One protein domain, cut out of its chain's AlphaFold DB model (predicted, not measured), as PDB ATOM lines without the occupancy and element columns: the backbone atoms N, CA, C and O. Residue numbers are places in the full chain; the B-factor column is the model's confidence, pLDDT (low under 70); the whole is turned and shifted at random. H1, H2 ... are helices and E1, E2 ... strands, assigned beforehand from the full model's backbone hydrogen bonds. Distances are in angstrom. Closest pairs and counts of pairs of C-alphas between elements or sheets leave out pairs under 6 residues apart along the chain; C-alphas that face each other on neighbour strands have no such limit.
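Overview. This is residues 5 to 93 of the 299 residues of the protein "Hypothetical protein" of Adineta steineri (UniProt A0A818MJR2). An open, V-like model has the two-stranded hairpin E1 and E2 as one arm and the long helix H2 as the other, with the short helix H1 between them. The hairpin's loop sticks out at residues 28 to 33, and the beginning of H2 also stands free. The printed part has 89 residues with two named helices and two named strands, in the order H1, E1, E2, H2; the sheet, E1 - E2, is antiparallel and the class is mixed, helices and strands. The whole is extended, with a radius of gyration of the C-alphas of 20.0 A and spans of 67 by 30 by 18 A.

Along the chain. E1 is residues 18 to 24, 18.6 A long, and E2 is residues 37 to 43, 19.2 A long. H1 is residues 5 to 13, 12.6 A long, with C-alpha 5 at (-56.125, 9.561, -69.798). H2 is residues 56 to 84, 42.2 A long, from C-alpha 56 at (-51.572, 27.088, -89.460) to C-alpha 84 at (-75.665, -7.172, -84.282).

Arrangement. E1 and E2 form a hairpin, antiparallel at 150 degrees between their directions. N 21 and O 40 are 3.0 A apart and N 40 and O 21 are 2.8 A apart, both within hydrogen-bond range. The closest C-alphas of H1 and E1 are those of Lys 11 and Tyr 18, 7.6 A apart. H1 only just touches H2, with 3 pairs of C-alphas within 8 A, and H2 touches it with residues 66 to 70 alone; the closest C-alphas are those of Ile 13 and Ala 69, 6.2 A apart. Their lines are about perpendicular, at 80 degrees. H1 and E2 are apart, and so are E1 and H2. In H1 and H2 every O i to N i+4 pair is within hydrogen-bond range.

Size, cuts and confidence. The C-alphas farthest apart, those of Leu 30 and Asp 92, are 68.1 A apart. The printed part has no cut. The link from H1 to E1 is tight; those from E1 to E2 and from E2 to H2 are long, 12 residues each. The mean pLDDT of the printed part is 79.9, and residues 25 to 36, 45 to 51 and 90 to 93 are under 70.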
ATOM      1  N   GLN A   5     -55.156  10.442 -69.144       90.38
ATOM      2  CA  GLN A   5     -56.125   9.561 -69.798       90.38
ATOM      3  C   GLN A   5     -56.644  10.171 -71.105       90.38
ATOM      4  O   GLN A   5     -56.756   9.465 -72.103       90.38
ATOM      5  N   THR A   6     -56.901  11.489 -71.138       91.19
ATOM      6  CA  THR A   6     -57.256  12.201 -72.378       91.19
ATOM      7  C   THR A   6     -56.151  12.062 -73.423       91.19
ATOM      8  O   THR A   6     -56.438  11.815 -74.591       91.19
ATOM      9  N   LEU A   7     -54.889  12.160 -73.002       91.56
ATOM     10  CA  LEU A   7     -53.742  11.993 -73.890       91.56
ATOM     11  C   LEU A   7     -53.633  10.561 -74.437       91.56
ATOM     12  O   LEU A   7     -53.406  10.377 -75.631       91.56
ATOM     13  N   GLY A   8     -53.860   9.555 -73.588       92.00
ATOM     14  CA  GLY A   8     -53.920   8.153 -74.004       92.00
ATOM     15  C   GLY A   8     -55.043   7.891 -75.013       92.00
ATOM     16  O   GLY A   8     -54.807   7.224 -76.014       92.00
ATOM     17  N   ARG A   9     -56.228   8.489 -74.827       93.12
ATOM     18  CA  ARG A   9     -57.338   8.407 -75.798       93.12
ATOM     19  C   ARG A   9     -56.978   9.031 -77.150       93.12
ATOM     20  O   ARG A   9     -57.242   8.438 -78.190       93.12
ATOM     21  N   ILE A  10     -56.335  10.203 -77.148       92.25
ATOM     22  CA  ILE A  10     -55.859  10.858 -78.382       92.25
ATOM     23  C   ILE A  10     -54.852   9.962 -79.114       92.25
ATOM     24  O   ILE A  10     -54.938   9.809 -80.333       92.25
ATOM     25  N   LYS A  11     -53.936   9.326 -78.373       91.75
ATOM     26  CA  LYS A  11     -52.968   8.374 -78.925       91.75
ATOM     27  C   LYS A  11     -53.645   7.148 -79.549       91.75
ATOM     28  O   LYS A  11     -53.169   6.680 -80.577       91.75
ATOM     29  N   THR A  12     -54.740   6.650 -78.974       92.31
ATOM     30  CA  THR A  12     -55.521   5.544 -79.558       92.31
ATOM     31  C   THR A  12     -56.137   5.926 -80.898       92.31
ATOM     32  O   THR A  12     -56.058   5.154 -81.848       92.31
ATOM     33  N   ILE A  13     -56.722   7.124 -80.995       91.81
ATOM     34  CA  ILE A  13     -57.385   7.594 -82.223       91.81
ATOM     35  C   ILE A  13     -56.369   7.812 -83.346       91.81
ATOM     36  O   ILE A  13     -56.635   7.478 -84.499       91.81
ATOM     37  N   TYR A  14     -55.217   8.407 -83.026       89.06
ATOM     38  CA  TYR A  14     -54.224   8.765 -84.032       89.06
ATOM     39  C   TYR A  14     -52.790   8.575 -83.502       89.06
ATOM     40  O   TYR A  14     -52.141   9.532 -83.067       89.06
ATOM     41  N   PRO A  15     -52.257   7.339 -83.537       87.12
ATOM     42  CA  PRO A  15     -50.985   7.002 -82.894       87.12
ATOM     43  C   PRO A  15     -49.764   7.658 -83.552       87.12
ATOM     44  O   PRO A  15     -48.730   7.813 -82.909       87.12
ATOM     45  N   THR A  16     -49.870   8.065 -84.817       86.12
ATOM     46  CA  THR A  16     -48.768   8.640 -85.605       86.12
ATOM     47  C   THR A  16     -48.626  10.160 -85.466       86.12
ATOM     48  O   THR A  16     -47.647  10.709 -85.966       86.12
ATOM     49  N   MET A  17     -49.558  10.847 -84.783       83.69
ATOM     50  CA  MET A  17     -49.555  12.316 -84.643       83.69
ATOM     51  C   MET A  17     -48.388  12.806 -83.787       83.69
ATOM     52  O   MET A  17     -47.802  13.855 -84.057       83.69
ATOM     53  N   TYR A  18     -48.140  12.113 -82.679       88.38
ATOM     54  CA  TYR A  18     -47.288  12.602 -81.607       88.38
ATOM     55  C   TYR A  18     -46.305  11.518 -81.185       88.38
ATOM     56  O   TYR A  18     -46.667  10.358 -80.993       88.38
ATOM     57  N   GLY A  19     -45.052  11.922 -81.015       88.25
ATOM     58  CA  GLY A  19     -44.038  11.161 -80.310       88.25
ATOM     59  C   GLY A  19     -44.183  11.403 -78.816       88.25
ATOM     60  O   GLY A  19     -44.262  12.547 -78.372       88.25
ATOM     61  N   PHE A  20     -44.217  10.320 -78.047       88.00
ATOM     62  CA  PHE A  20     -44.254  10.364 -76.590       88.00
ATOM     63  C   PHE A  20     -42.923   9.838 -76.070       88.00
ATOM     64  O   PHE A  20     -42.582   8.682 -76.322       88.00
ATOM     65  N   GLN A  21     -42.170  10.679 -75.367       84.81
ATOM     66  CA  GLN A  21     -40.871  10.322 -74.801       84.81
ATOM     67  C   GLN A  21     -40.761  10.835 -73.372       84.81
ATOM     68  O   GLN A  21     -41.276  11.899 -73.047       84.81
ATOM     69  N   GLN A  22     -40.082  10.077 -72.515       84.56
ATOM     70  CA  GLN A  22     -39.815  10.506 -71.150       84.56
ATOM     71  C   GLN A  22     -38.411  11.107 -71.079       84.56
ATOM     72  O   GLN A  22     -37.421  10.392 -71.246       84.56
ATOM     73  N   GLU A  23     -38.315  12.405 -70.805       80.50
ATOM     74  CA  GLU A  23     -37.035  13.109 -70.738       80.50
ATOM     75  C   GLU A  23     -36.707  13.562 -69.314       80.50
ATOM     76  O   GLU A  23     -37.577  13.804 -68.473       80.50
ATOM     77  N   LYS A  24     -35.404  13.652 -69.027       76.31
ATOM     78  CA  LYS A  24     -34.894  14.206 -67.771       76.31
ATOM     79  C   LYS A  24     -34.732  15.706 -67.943       76.31
ATOM     80  O   LYS A  24     -33.703  16.160 -68.442       76.31
ATOM     81  N   ILE A  25     -35.725  16.470 -67.506       66.38
ATOM     82  CA  ILE A  25     -35.652  17.927 -67.568       66.38
ATOM     83  C   ILE A  25     -34.908  18.427 -66.327       66.38
ATOM     84  O   ILE A  25     -35.330  18.215 -65.190       66.38
ATOM     85  N   GLN A  26     -33.770  19.088 -66.541       60.12
ATOM     86  CA  GLN A  26     -33.087  19.838 -65.490       60.12
ATOM     87  C   GLN A  26     -33.668  21.250 -65.472       60.12
ATOM     88  O   GLN A  26     -33.204  22.122 -66.205       60.12
ATOM     89  N   LEU A  27     -34.707  21.484 -64.668       57.53
ATOM     90  CA  LEU A  27     -35.127  22.861 -64.424       57.53
ATOM     91  C   LEU A  27     -34.074  23.558 -63.545       57.53
ATOM     92  O   LEU A  27     -33.645  22.977 -62.545       57.53
ATOM     93  N   PRO A  28     -33.670  24.799 -63.872       51.53
ATOM     94  CA  PRO A  28     -32.788  25.594 -63.031       51.53
ATOM     95  C   PRO A  28     -33.576  26.085 -61.808       51.53
ATOM     96  O   PRO A  28     -34.048  27.216 -61.764       51.53
ATOM     97  N   THR A  29     -33.777  25.218 -60.818       50.44
ATOM     98  CA  THR A  29     -34.385  25.578 -59.531       50.44
ATOM     99  C   THR A  29     -33.361  25.478 -58.403       50.44
ATOM    100  O   THR A  29     -32.455  24.649 -58.421       50.44
ATOM    101  N   LEU A  30     -33.509  26.351 -57.400       49.00
ATOM    102  CA  LEU A  30     -32.617  26.534 -56.242       49.00
ATOM    103  C   LEU A  30     -32.617  25.359 -55.235       49.00
ATOM    104  O   LEU A  30     -32.131  25.503 -54.115       49.00
ATOM    105  N   SER A  31     -33.183  24.206 -55.592       51.81
ATOM    106  CA  SER A  31     -33.354  23.044 -54.711       51.81
ATOM    107  C   SER A  31     -32.563  21.837 -55.222       51.81
ATOM    108  O   SER A  31     -32.411  21.705 -56.436       51.81
ATOM    109  N   PRO A  32     -32.090  20.928 -54.341       50.34
ATOM    110  CA  PRO A  32     -31.346  19.745 -54.762       50.34
ATOM    111  C   PRO A  32     -32.147  18.951 -55.798       50.34
ATOM    112  O   PRO A  32     -33.306  18.596 -55.578       50.34
ATOM    113  N   VAL A  33     -31.498  18.735 -56.942       51.16
ATOM    114  CA  VAL A  33     -32.029  18.194 -58.196       51.16
ATOM    115  C   VAL A  33     -32.827  16.910 -57.955       51.16
ATOM    116  O   VAL A  33     -32.267  15.817 -57.867       51.16
ATOM    117  N   LYS A  34     -34.157  17.021 -57.893       50.84
ATOM    118  CA  LYS A  34     -35.024  15.876 -58.168       50.84
ATOM    119  C   LYS A  34     -35.018  15.691 -59.681       50.84
ATOM    120  O   LYS A  34     -35.515  16.544 -60.410       50.84
ATOM    121  N   LEU A  35     -34.408  14.603 -60.151       53.97
ATOM    122  CA  LEU A  35     -34.494  14.164 -61.544       53.97
ATOM    123  C   LEU A  35     -35.925  13.687 -61.815       53.97
ATOM    124  O   LEU A  35     -36.205  12.487 -61.825       53.97
ATOM    125  N   ASN A  36     -36.842  14.635 -61.976       63.66
ATOM    126  CA  ASN A  36     -38.210  14.342 -62.354       63.66
ATOM    127  C   ASN A  36     -38.197  14.013 -63.846       63.66
ATOM    128  O   ASN A  36     -37.848  14.841 -64.684       63.66
ATOM    129  N   HIS A  37     -38.502  12.760 -64.152       71.19
ATOM    130  CA  HIS A  37     -38.773  12.342 -65.513       71.19
ATOM    131  C   HIS A  37     -40.121  12.951 -65.897       71.19
ATOM    132  O   HIS A  37     -41.114  12.645 -65.237       71.19
ATOM    133  N   GLU A  38     -40.167  13.772 -66.940       84.06
ATOM    134  CA  GLU A  38     -41.405  14.380 -67.438       84.06
ATOM    135  C   GLU A  38     -41.734  13.854 -68.840       84.06
ATOM    136  O   GLU A  38     -40.840  13.546 -69.637       84.06
ATOM    137  N   LEU A  39     -43.032  13.709 -69.119       86.50
ATOM    138  CA  LEU A  39     -43.533  13.242 -70.405       86.50
ATOM    139  C   LEU A  39     -43.456  14.385 -71.419       86.50
ATOM    140  O   LEU A  39     -44.202  15.358 -71.336       86.50
ATOM    141  N   THR A  40     -42.575  14.240 -72.398       87.69
ATOM    142  CA  THR A  40     -42.394  15.179 -73.502       87.69
ATOM    143  C   THR A  40     -43.180  14.697 -74.716       87.69
ATOM    144  O   THR A  40     -43.107  13.529 -75.112       87.69
ATOM    145  N   ILE A  41     -43.961  15.608 -75.296       89.31
ATOM    146  CA  ILE A  41     -44.807  15.355 -76.463       89.31
ATOM    147  C   ILE A  41     -44.215  16.129 -77.637       89.31
ATOM    148  O   ILE A  41     -44.182  17.360 -77.615       89.31
ATOM    149  N   THR A  42     -43.766  15.420 -78.668       87.75
ATOM    150  CA  THR A  42     -43.222  16.027 -79.889       87.75
ATOM    151  C   THR A  42     -44.189  15.821 -81.051       87.75
ATOM    152  O   THR A  42     -44.687  14.706 -81.219       87.75
ATOM    153  N   PRO A  43     -44.478  16.842 -81.875       87.56
ATOM    154  CA  PRO A  43     -45.222  16.631 -83.111       87.56
ATOM    155  C   PRO A  43     -44.404  15.738 -84.050       87.56
ATOM    156  O   PRO A  43     -43.197  15.916 -84.192       87.56
ATOM    157  N   THR A  44     -45.075  14.781 -84.679       82.00
ATOM    158  CA  THR A  44     -44.480  13.821 -85.609       82.00
ATOM    159  C   THR A  44     -45.329  13.796 -86.878       82.00
ATOM    160  O   THR A  44     -46.555  13.924 -86.793       82.00
ATOM    161  N   ASP A  45     -44.693  13.599 -88.031       69.62
ATOM    162  CA  ASP A  45     -45.374  13.298 -89.290       69.62
ATOM    163  C   ASP A  45     -45.091  11.830 -89.631       69.62
ATOM    164  O   ASP A  45     -43.938  11.422 -89.781       69.62
ATOM    165  N   PHE A  46     -46.141  11.005 -89.686       61.69
ATOM    166  CA  PHE A  46     -46.063   9.585 -90.068       61.69
ATOM    167  C   PHE A  46     -45.030   8.741 -89.290       61.69
ATOM    168  O   PHE A  46     -44.480   7.777 -89.816       61.69
ATOM    169  N   GLY A  47     -44.772   9.070 -88.019       58.91
ATOM    170  CA  GLY A  47     -43.858   8.301 -87.161       58.91
ATOM    171  C   GLY A  47     -42.378   8.707 -87.224       58.91
ATOM    172  O   GLY A  47     -41.573   8.112 -86.509       58.91
ATOM    173  N   ILE A  48     -42.003   9.725 -88.009       63.72
ATOM    174  CA  ILE A  48     -40.627  10.237 -88.080       63.72
ATOM    175  C   ILE A  48     -40.510  11.525 -87.262       63.72
ATOM    176  O   ILE A  48     -41.235  12.489 -87.505       63.72
ATOM    177  N   GLN A  49     -39.587  11.551 -86.294       60.81
ATOM    178  CA  GLN A  49     -39.256  12.764 -85.539       60.81
ATOM    179  C   GLN A  49     -38.574  13.774 -86.473       60.81
ATOM    180  O   GLN A  49     -37.359  13.747 -86.663       60.81
ATOM    181  N   SER A  50     -39.361  14.646 -87.095       59.34
ATOM    182  CA  SER A  50     -38.885  15.759 -87.910       59.34
ATOM    183  C   SER A  50     -39.018  17.072 -87.138       59.34
ATOM    184  O   SER A  50     -39.886  17.242 -86.283       59.34
ATOM    185  N   ASN A  51     -38.127  18.022 -87.425       66.00
ATOM    186  CA  ASN A  51     -38.162  19.369 -86.855       66.00
ATOM    187  C   ASN A  51     -39.274  20.183 -87.547       66.00
ATOM    188  O   ASN A  51     -39.008  21.072 -88.356       66.00
ATOM    189  N   ILE A  52     -40.526  19.772 -87.331       70.00
ATOM    190  CA  ILE A  52     -41.702  20.293 -88.029       70.00
ATOM    191  C   ILE A  52     -42.012  21.681 -87.485       70.00
ATOM    192  O   ILE A  52     -42.310  21.857 -86.302       70.00
ATOM    193  N   GLN A  53     -42.003  22.673 -88.368       79.56
ATOM    194  CA  GLN A  53     -42.550  23.982 -88.047       79.56
ATOM    195  C   GLN A  53     -44.072  23.922 -88.153       79.56
ATOM    196  O   GLN A  53     -44.625  23.851 -89.251       79.56
ATOM    197  N   ILE A  54     -44.756  23.950 -87.006       84.62
ATOM    198  CA  ILE A  54     -46.221  23.937 -86.943       84.62
ATOM    199  C   ILE A  54     -46.763  25.241 -87.549       84.62
ATOM    200  O   ILE A  54     -46.844  26.277 -86.893       84.62
ATOM    201  N   THR A  55     -47.138  25.175 -88.823       89.25
ATOM    202  CA  THR A  55     -47.775  26.264 -89.578       89.25
ATOM    203  C   THR A  55     -49.301  26.121 -89.476       89.25
ATOM    204  O   THR A  55     -49.779  24.989 -89.375       89.25
ATOM    205  N   PRO A  56     -50.111  27.199 -89.542       92.69
ATOM    206  CA  PRO A  56     -51.572  27.088 -89.460       92.69
ATOM    207  C   PRO A  56     -52.197  26.083 -90.440       92.69
ATOM    208  O   PRO A  56     -53.123  25.373 -90.066       92.69
ATOM    209  N   ALA A  57     -51.654  25.959 -91.657       89.44
ATOM    210  CA  ALA A  57     -52.087  24.954 -92.631       89.44
ATOM    211  C   ALA A  57     -51.937  23.511 -92.106       89.44
ATOM    212  O   ALA A  57     -52.877  22.727 -92.190       89.44
ATOM    213  N   ILE A  58     -50.797  23.198 -91.479       88.19
ATOM    214  CA  ILE A  58     -50.515  21.881 -90.883       88.19
ATOM    215  C   ILE A  58     -51.458  21.611 -89.703       88.19
ATOM    216  O   ILE A  58     -51.893  20.483 -89.499       88.19
ATOM    217  N   ILE A  59     -51.809  22.637 -88.921       90.12
ATOM    218  CA  ILE A  59     -52.781  22.487 -87.827       90.12
ATOM    219  C   ILE A  59     -54.150  22.080 -88.381       90.12
ATOM    220  O   ILE A  59     -54.763  21.162 -87.842       90.12
ATOM    221  N   VAL A  60     -54.616  22.736 -89.448       93.56
ATOM    222  CA  VAL A  60     -55.905  22.420 -90.085       93.56
ATOM    223  C   VAL A  60     -55.906  20.993 -90.622       93.56
ATOM    224  O   VAL A  60     -56.794  20.222 -90.269       93.56
ATOM    225  N   GLU A  61     -54.871  20.607 -91.366       90.31
ATOM    226  CA  GLU A  61     -54.725  19.246 -91.895       90.31
ATOM    227  C   GLU A  61     -54.767  18.196 -90.780       90.31
ATOM    228  O   GLU A  61     -55.514  17.221 -90.846       90.31
ATOM    229  N   ARG A  62     -54.035  18.431 -89.688       90.19
ATOM    230  CA  ARG A  62     -54.004  17.526 -88.533       90.19
ATOM    231  C   ARG A  62     -55.355  17.426 -87.827       90.19
ATOM    232  O   ARG A  62     -55.724  16.338 -87.382       90.19
ATOM    233  N   ILE A  63     -56.096  18.529 -87.724       92.19
ATOM    234  CA  ILE A  63     -57.465  18.529 -87.193       92.19
ATOM    235  C   ILE A  63     -58.381  17.701 -88.098       92.19
ATOM    236  O   ILE A  63     -59.173  16.907 -87.590       92.19
ATOM    237  N   ASP A  64     -58.267  17.850 -89.415       92.94
ATOM    238  CA  ASP A  64     -59.100  17.123 -90.369       92.94
ATOM    239  C   ASP A  64     -58.773  15.626 -90.376       92.94
ATOM    240  O   ASP A  64     -59.686  14.807 -90.299       92.94
ATOM    241  N   CYS A  65     -57.495  15.242 -90.314       91.75
ATOM    242  CA  CYS A  65     -57.097  13.847 -90.119       91.75
ATOM    243  C   CYS A  65     -57.671  13.257 -88.823       91.75
ATOM    244  O   CYS A  65     -58.184  12.137 -88.829       91.75
ATOM    245  N   PHE A  66     -57.624  14.006 -87.717       93.44
ATOM    246  CA  PHE A  66     -58.174  13.559 -86.439       93.44
ATOM    247  C   PHE A  66     -59.702  13.400 -86.489       93.44
ATOM    248  O   PHE A  66     -60.244  12.418 -85.982       93.44
ATOM    249  N   ARG A  67     -60.407  14.322 -87.156       94.00
ATOM    250  CA  ARG A  67     -61.853  14.220 -87.407       94.00
ATOM    251  C   ARG A  67     -62.195  12.998 -88.250       94.00
ATOM    252  O   ARG A  67     -63.115  12.269 -87.895       94.00
ATOM    253  N   CYS A  68     -61.450  12.746 -89.325       92.00
ATOM    254  CA  CYS A  68     -61.633  11.560 -90.160       92.00
ATOM    255  C   CYS A  68     -61.408  10.269 -89.362       92.00
ATOM    256  O   CYS A  68     -62.196   9.334 -89.484       92.00
ATOM    257  N   ALA A  69     -60.395  10.227 -88.492       92.62
ATOM    258  CA  ALA A  69     -60.144   9.081 -87.619       92.62
ATOM    259  C   ALA A  69     -61.303   8.828 -86.635       92.62
ATOM    260  O   ALA A  69     -61.746   7.690 -86.489       92.62
ATOM    261  N   LEU A  70     -61.853   9.884 -86.023       92.31
ATOM    262  CA  LEU A  70     -63.047   9.782 -85.178       92.31
ATOM    263  C   LEU A  70     -64.273   9.300 -85.961       92.31
ATOM    264  O   LEU A  70     -64.991   8.421 -85.494       92.31
ATOM    265  N   LEU A  71     -64.504   9.840 -87.160       91.50
ATOM    266  CA  LEU A  71     -65.609   9.403 -88.015       91.50
ATOM    267  C   LEU A  71     -65.481   7.926 -88.380       91.50
ATOM    268  O   LEU A  71     -66.475   7.211 -88.328       91.50
ATOM    269  N   ASN A  72     -64.274   7.453 -88.690       90.50
ATOM    270  CA  ASN A  72     -64.030   6.038 -88.964       90.50
ATOM    271  C   ASN A  72     -64.353   5.158 -87.750       90.50
ATOM    272  O   ASN A  72     -64.955   4.102 -87.912       90.50
ATOM    273  N   LEU A  73     -64.045   5.614 -86.535       91.25
ATOM    274  CA  LEU A  73     -64.412   4.915 -85.302       91.25
ATOM    275  C   LEU A  73     -65.943   4.800 -85.163       91.25
ATOM    276  O   LEU A  73     -66.472   3.715 -84.920       91.25
ATOM    277  N   VAL A  74     -66.679   5.885 -85.426       91.38
ATOM    278  CA  VAL A  74     -68.154   5.858 -85.435       91.38
ATOM    279  C   VAL A  74     -68.695   4.933 -86.532       91.38
ATOM    280  O   VAL A  74     -69.640   4.190 -86.277       91.38
ATOM    281  N   LYS A  75     -68.085   4.917 -87.725       89.44
ATOM    282  CA  LYS A  75     -68.460   3.992 -88.812       89.44
ATOM    283  C   LYS A  75     -68.291   2.530 -88.401       89.44
ATOM    284  O   LYS A  75     -69.184   1.730 -88.667       89.44
ATOM    285  N   ILE A  76     -67.212   2.194 -87.689       89.38
ATOM    286  CA  ILE A  76     -66.991   0.841 -87.153       89.38
ATOM    287  C   ILE A  76     -68.124   0.455 -86.192       89.38
ATOM    288  O   ILE A  76     -68.724  -0.604 -86.358       89.38
ATOM    289  N   HIS A  77     -68.480   1.322 -85.241       89.88
ATOM    290  CA  HIS A  77     -69.587   1.044 -84.318       89.88
ATOM    291  C   HIS A  77     -70.946   0.974 -85.011       89.88
ATOM    292  O   HIS A  77     -71.760   0.118 -84.673       89.88
ATOM    293  N   HIS A  78     -71.188   1.833 -85.999       88.62
ATOM    294  CA  HIS A  78     -72.389   1.772 -86.824       88.62
ATOM    295  C   HIS A  78     -72.476   0.437 -87.566       88.62
ATOM    296  O   HIS A  78     -73.525  -0.199 -87.568       88.62
ATOM    297  N   ARG A  79     -71.365  -0.044 -88.130       86.81
ATOM    298  CA  ARG A  79     -71.303  -1.352 -88.781       86.81
ATOM    299  C   ARG A  79     -71.597  -2.492 -87.807       86.81
ATOM    300  O   ARG A  79     -72.405  -3.351 -88.144       86.81
ATOM    301  N   SER A  80     -71.009  -2.473 -86.608       87.56
ATOM    302  CA  SER A  80     -71.329  -3.441 -85.547       87.56
ATOM    303  C   SER A  80     -72.802  -3.374 -85.131       87.56
ATOM    304  O   SER A  80     -73.446  -4.394 -84.932       87.56
ATOM    305  N   PHE A  81     -73.391  -2.181 -85.064       88.44
ATOM    306  CA  PHE A  81     -74.815  -2.016 -84.780       88.44
ATOM    307  C   PHE A  81     -75.707  -2.623 -85.876       88.44
ATOM    308  O   PHE A  81     -76.680  -3.314 -85.565       88.44
ATOM    309  N   LEU A  82     -75.376  -2.394 -87.152       86.12
ATOM    310  CA  LEU A  82     -76.108  -2.963 -88.287       86.12
ATOM    311  C   LEU A  82     -76.005  -4.498 -88.319       86.12
ATOM    312  O   LEU A  82     -77.002  -5.161 -88.615       86.12
ATOM    313  N   SER A  83     -74.840  -5.069 -87.992       84.69
ATOM    314  CA  SER A  83     -74.677  -6.525 -87.913       84.69
ATOM    315  C   SER A  83     -75.410  -7.123 -86.718       84.69
ATOM    316  O   SER A  83     -76.134  -8.101 -86.873       84.69
ATOM    317  N   ASP A  84     -75.259  -6.531 -85.534       84.81
ATOM    318  CA  ASP A  84     -75.665  -7.172 -84.282       84.81
ATOM    319  C   ASP A  84     -77.155  -6.970 -83.997       84.81
ATOM    320  O   ASP A  84     -77.860  -7.907 -83.620       84.81
ATOM    321  N   LYS A  85     -77.659  -5.744 -84.188       79.38
ATOM    322  CA  LYS A  85     -79.036  -5.382 -83.828       79.38
ATOM    323  C   LYS A  85     -80.026  -5.643 -84.959       79.38
ATOM    324  O   LYS A  85     -81.162  -6.022 -84.689       79.38
ATOM    325  N   LEU A  86     -79.608  -5.429 -86.208       76.25
ATOM    326  CA  LEU A  86     -80.470  -5.601 -87.383       76.25
ATOM    327  C   LEU A  86     -80.238  -6.934 -88.108       76.25
ATOM    328  O   LEU A  86     -81.009  -7.254 -89.010       76.25
ATOM    329  N   GLN A  87     -79.217  -7.713 -87.715       75.50
ATOM    330  CA  GLN A  87     -78.883  -9.017 -88.314       75.50
ATOM    331  C   GLN A  87     -78.729  -8.945 -89.840       75.50
ATOM    332  O   GLN A  87     -79.005  -9.909 -90.560       75.50
ATOM    333  N   LEU A  88     -78.304  -7.785 -90.346       73.94
ATOM    334  CA  LEU A  88     -78.080  -7.582 -91.768       73.94
ATOM    335  C   LEU A  88     -76.846  -8.379 -92.188       73.94
ATOM    336  O   LEU A  88     -75.818  -8.379 -91.502       73.94
ATOM    337  N   LYS A  89     -76.937  -9.065 -93.330       70.81
ATOM    338  CA  LYS A  89     -75.776  -9.740 -93.907       70.81
ATOM    339  C   LYS A  89     -74.738  -8.680 -94.259       70.81
ATOM    340  O   LYS A  89     -75.067  -7.640 -94.816       70.81
ATOM    341  N   ILE A  90     -73.475  -8.965 -93.949       63.91
ATOM    342  CA  ILE A  90     -72.347  -8.036 -94.138       63.91
ATOM    343  C   ILE A  90     -72.228  -7.568 -95.603       63.91
ATOM    344  O   ILE A  90     -71.721  -6.481 -95.855       63.91
ATOM    345  N   GLU A  91     -72.731  -8.363 -96.550       65.94
ATOM    346  CA  GLU A  91     -72.770  -8.068 -97.990       65.94
ATOM    347  C   GLU A  91     -73.747  -6.940 -98.366       65.94
ATOM    348  O   GLU A  91     -73.507  -6.232 -99.340       65.94
ATOM    349  N   ASP A  92     -74.808  -6.733 -97.579       66.12
ATOM    350  CA  ASP A  92     -75.825  -5.703 -97.821       66.12
ATOM    351  C   ASP A  92     -75.473  -4.362 -97.151       66.12
ATOM    352  O   ASP A  92     -76.156  -3.355 -97.350       66.12
ATOM    353  N   VAL A  93     -74.408  -4.329 -96.340       67.31
ATOM    354  CA  VAL A  93     -73.947  -3.112 -95.666       67.31
ATOM    355  C   VAL A  93     -73.155  -2.257 -96.665       67.31
ATOM    356  O   VAL A  93     -72.137  -2.717 -97.188       67.31
TER     357      VAL A  93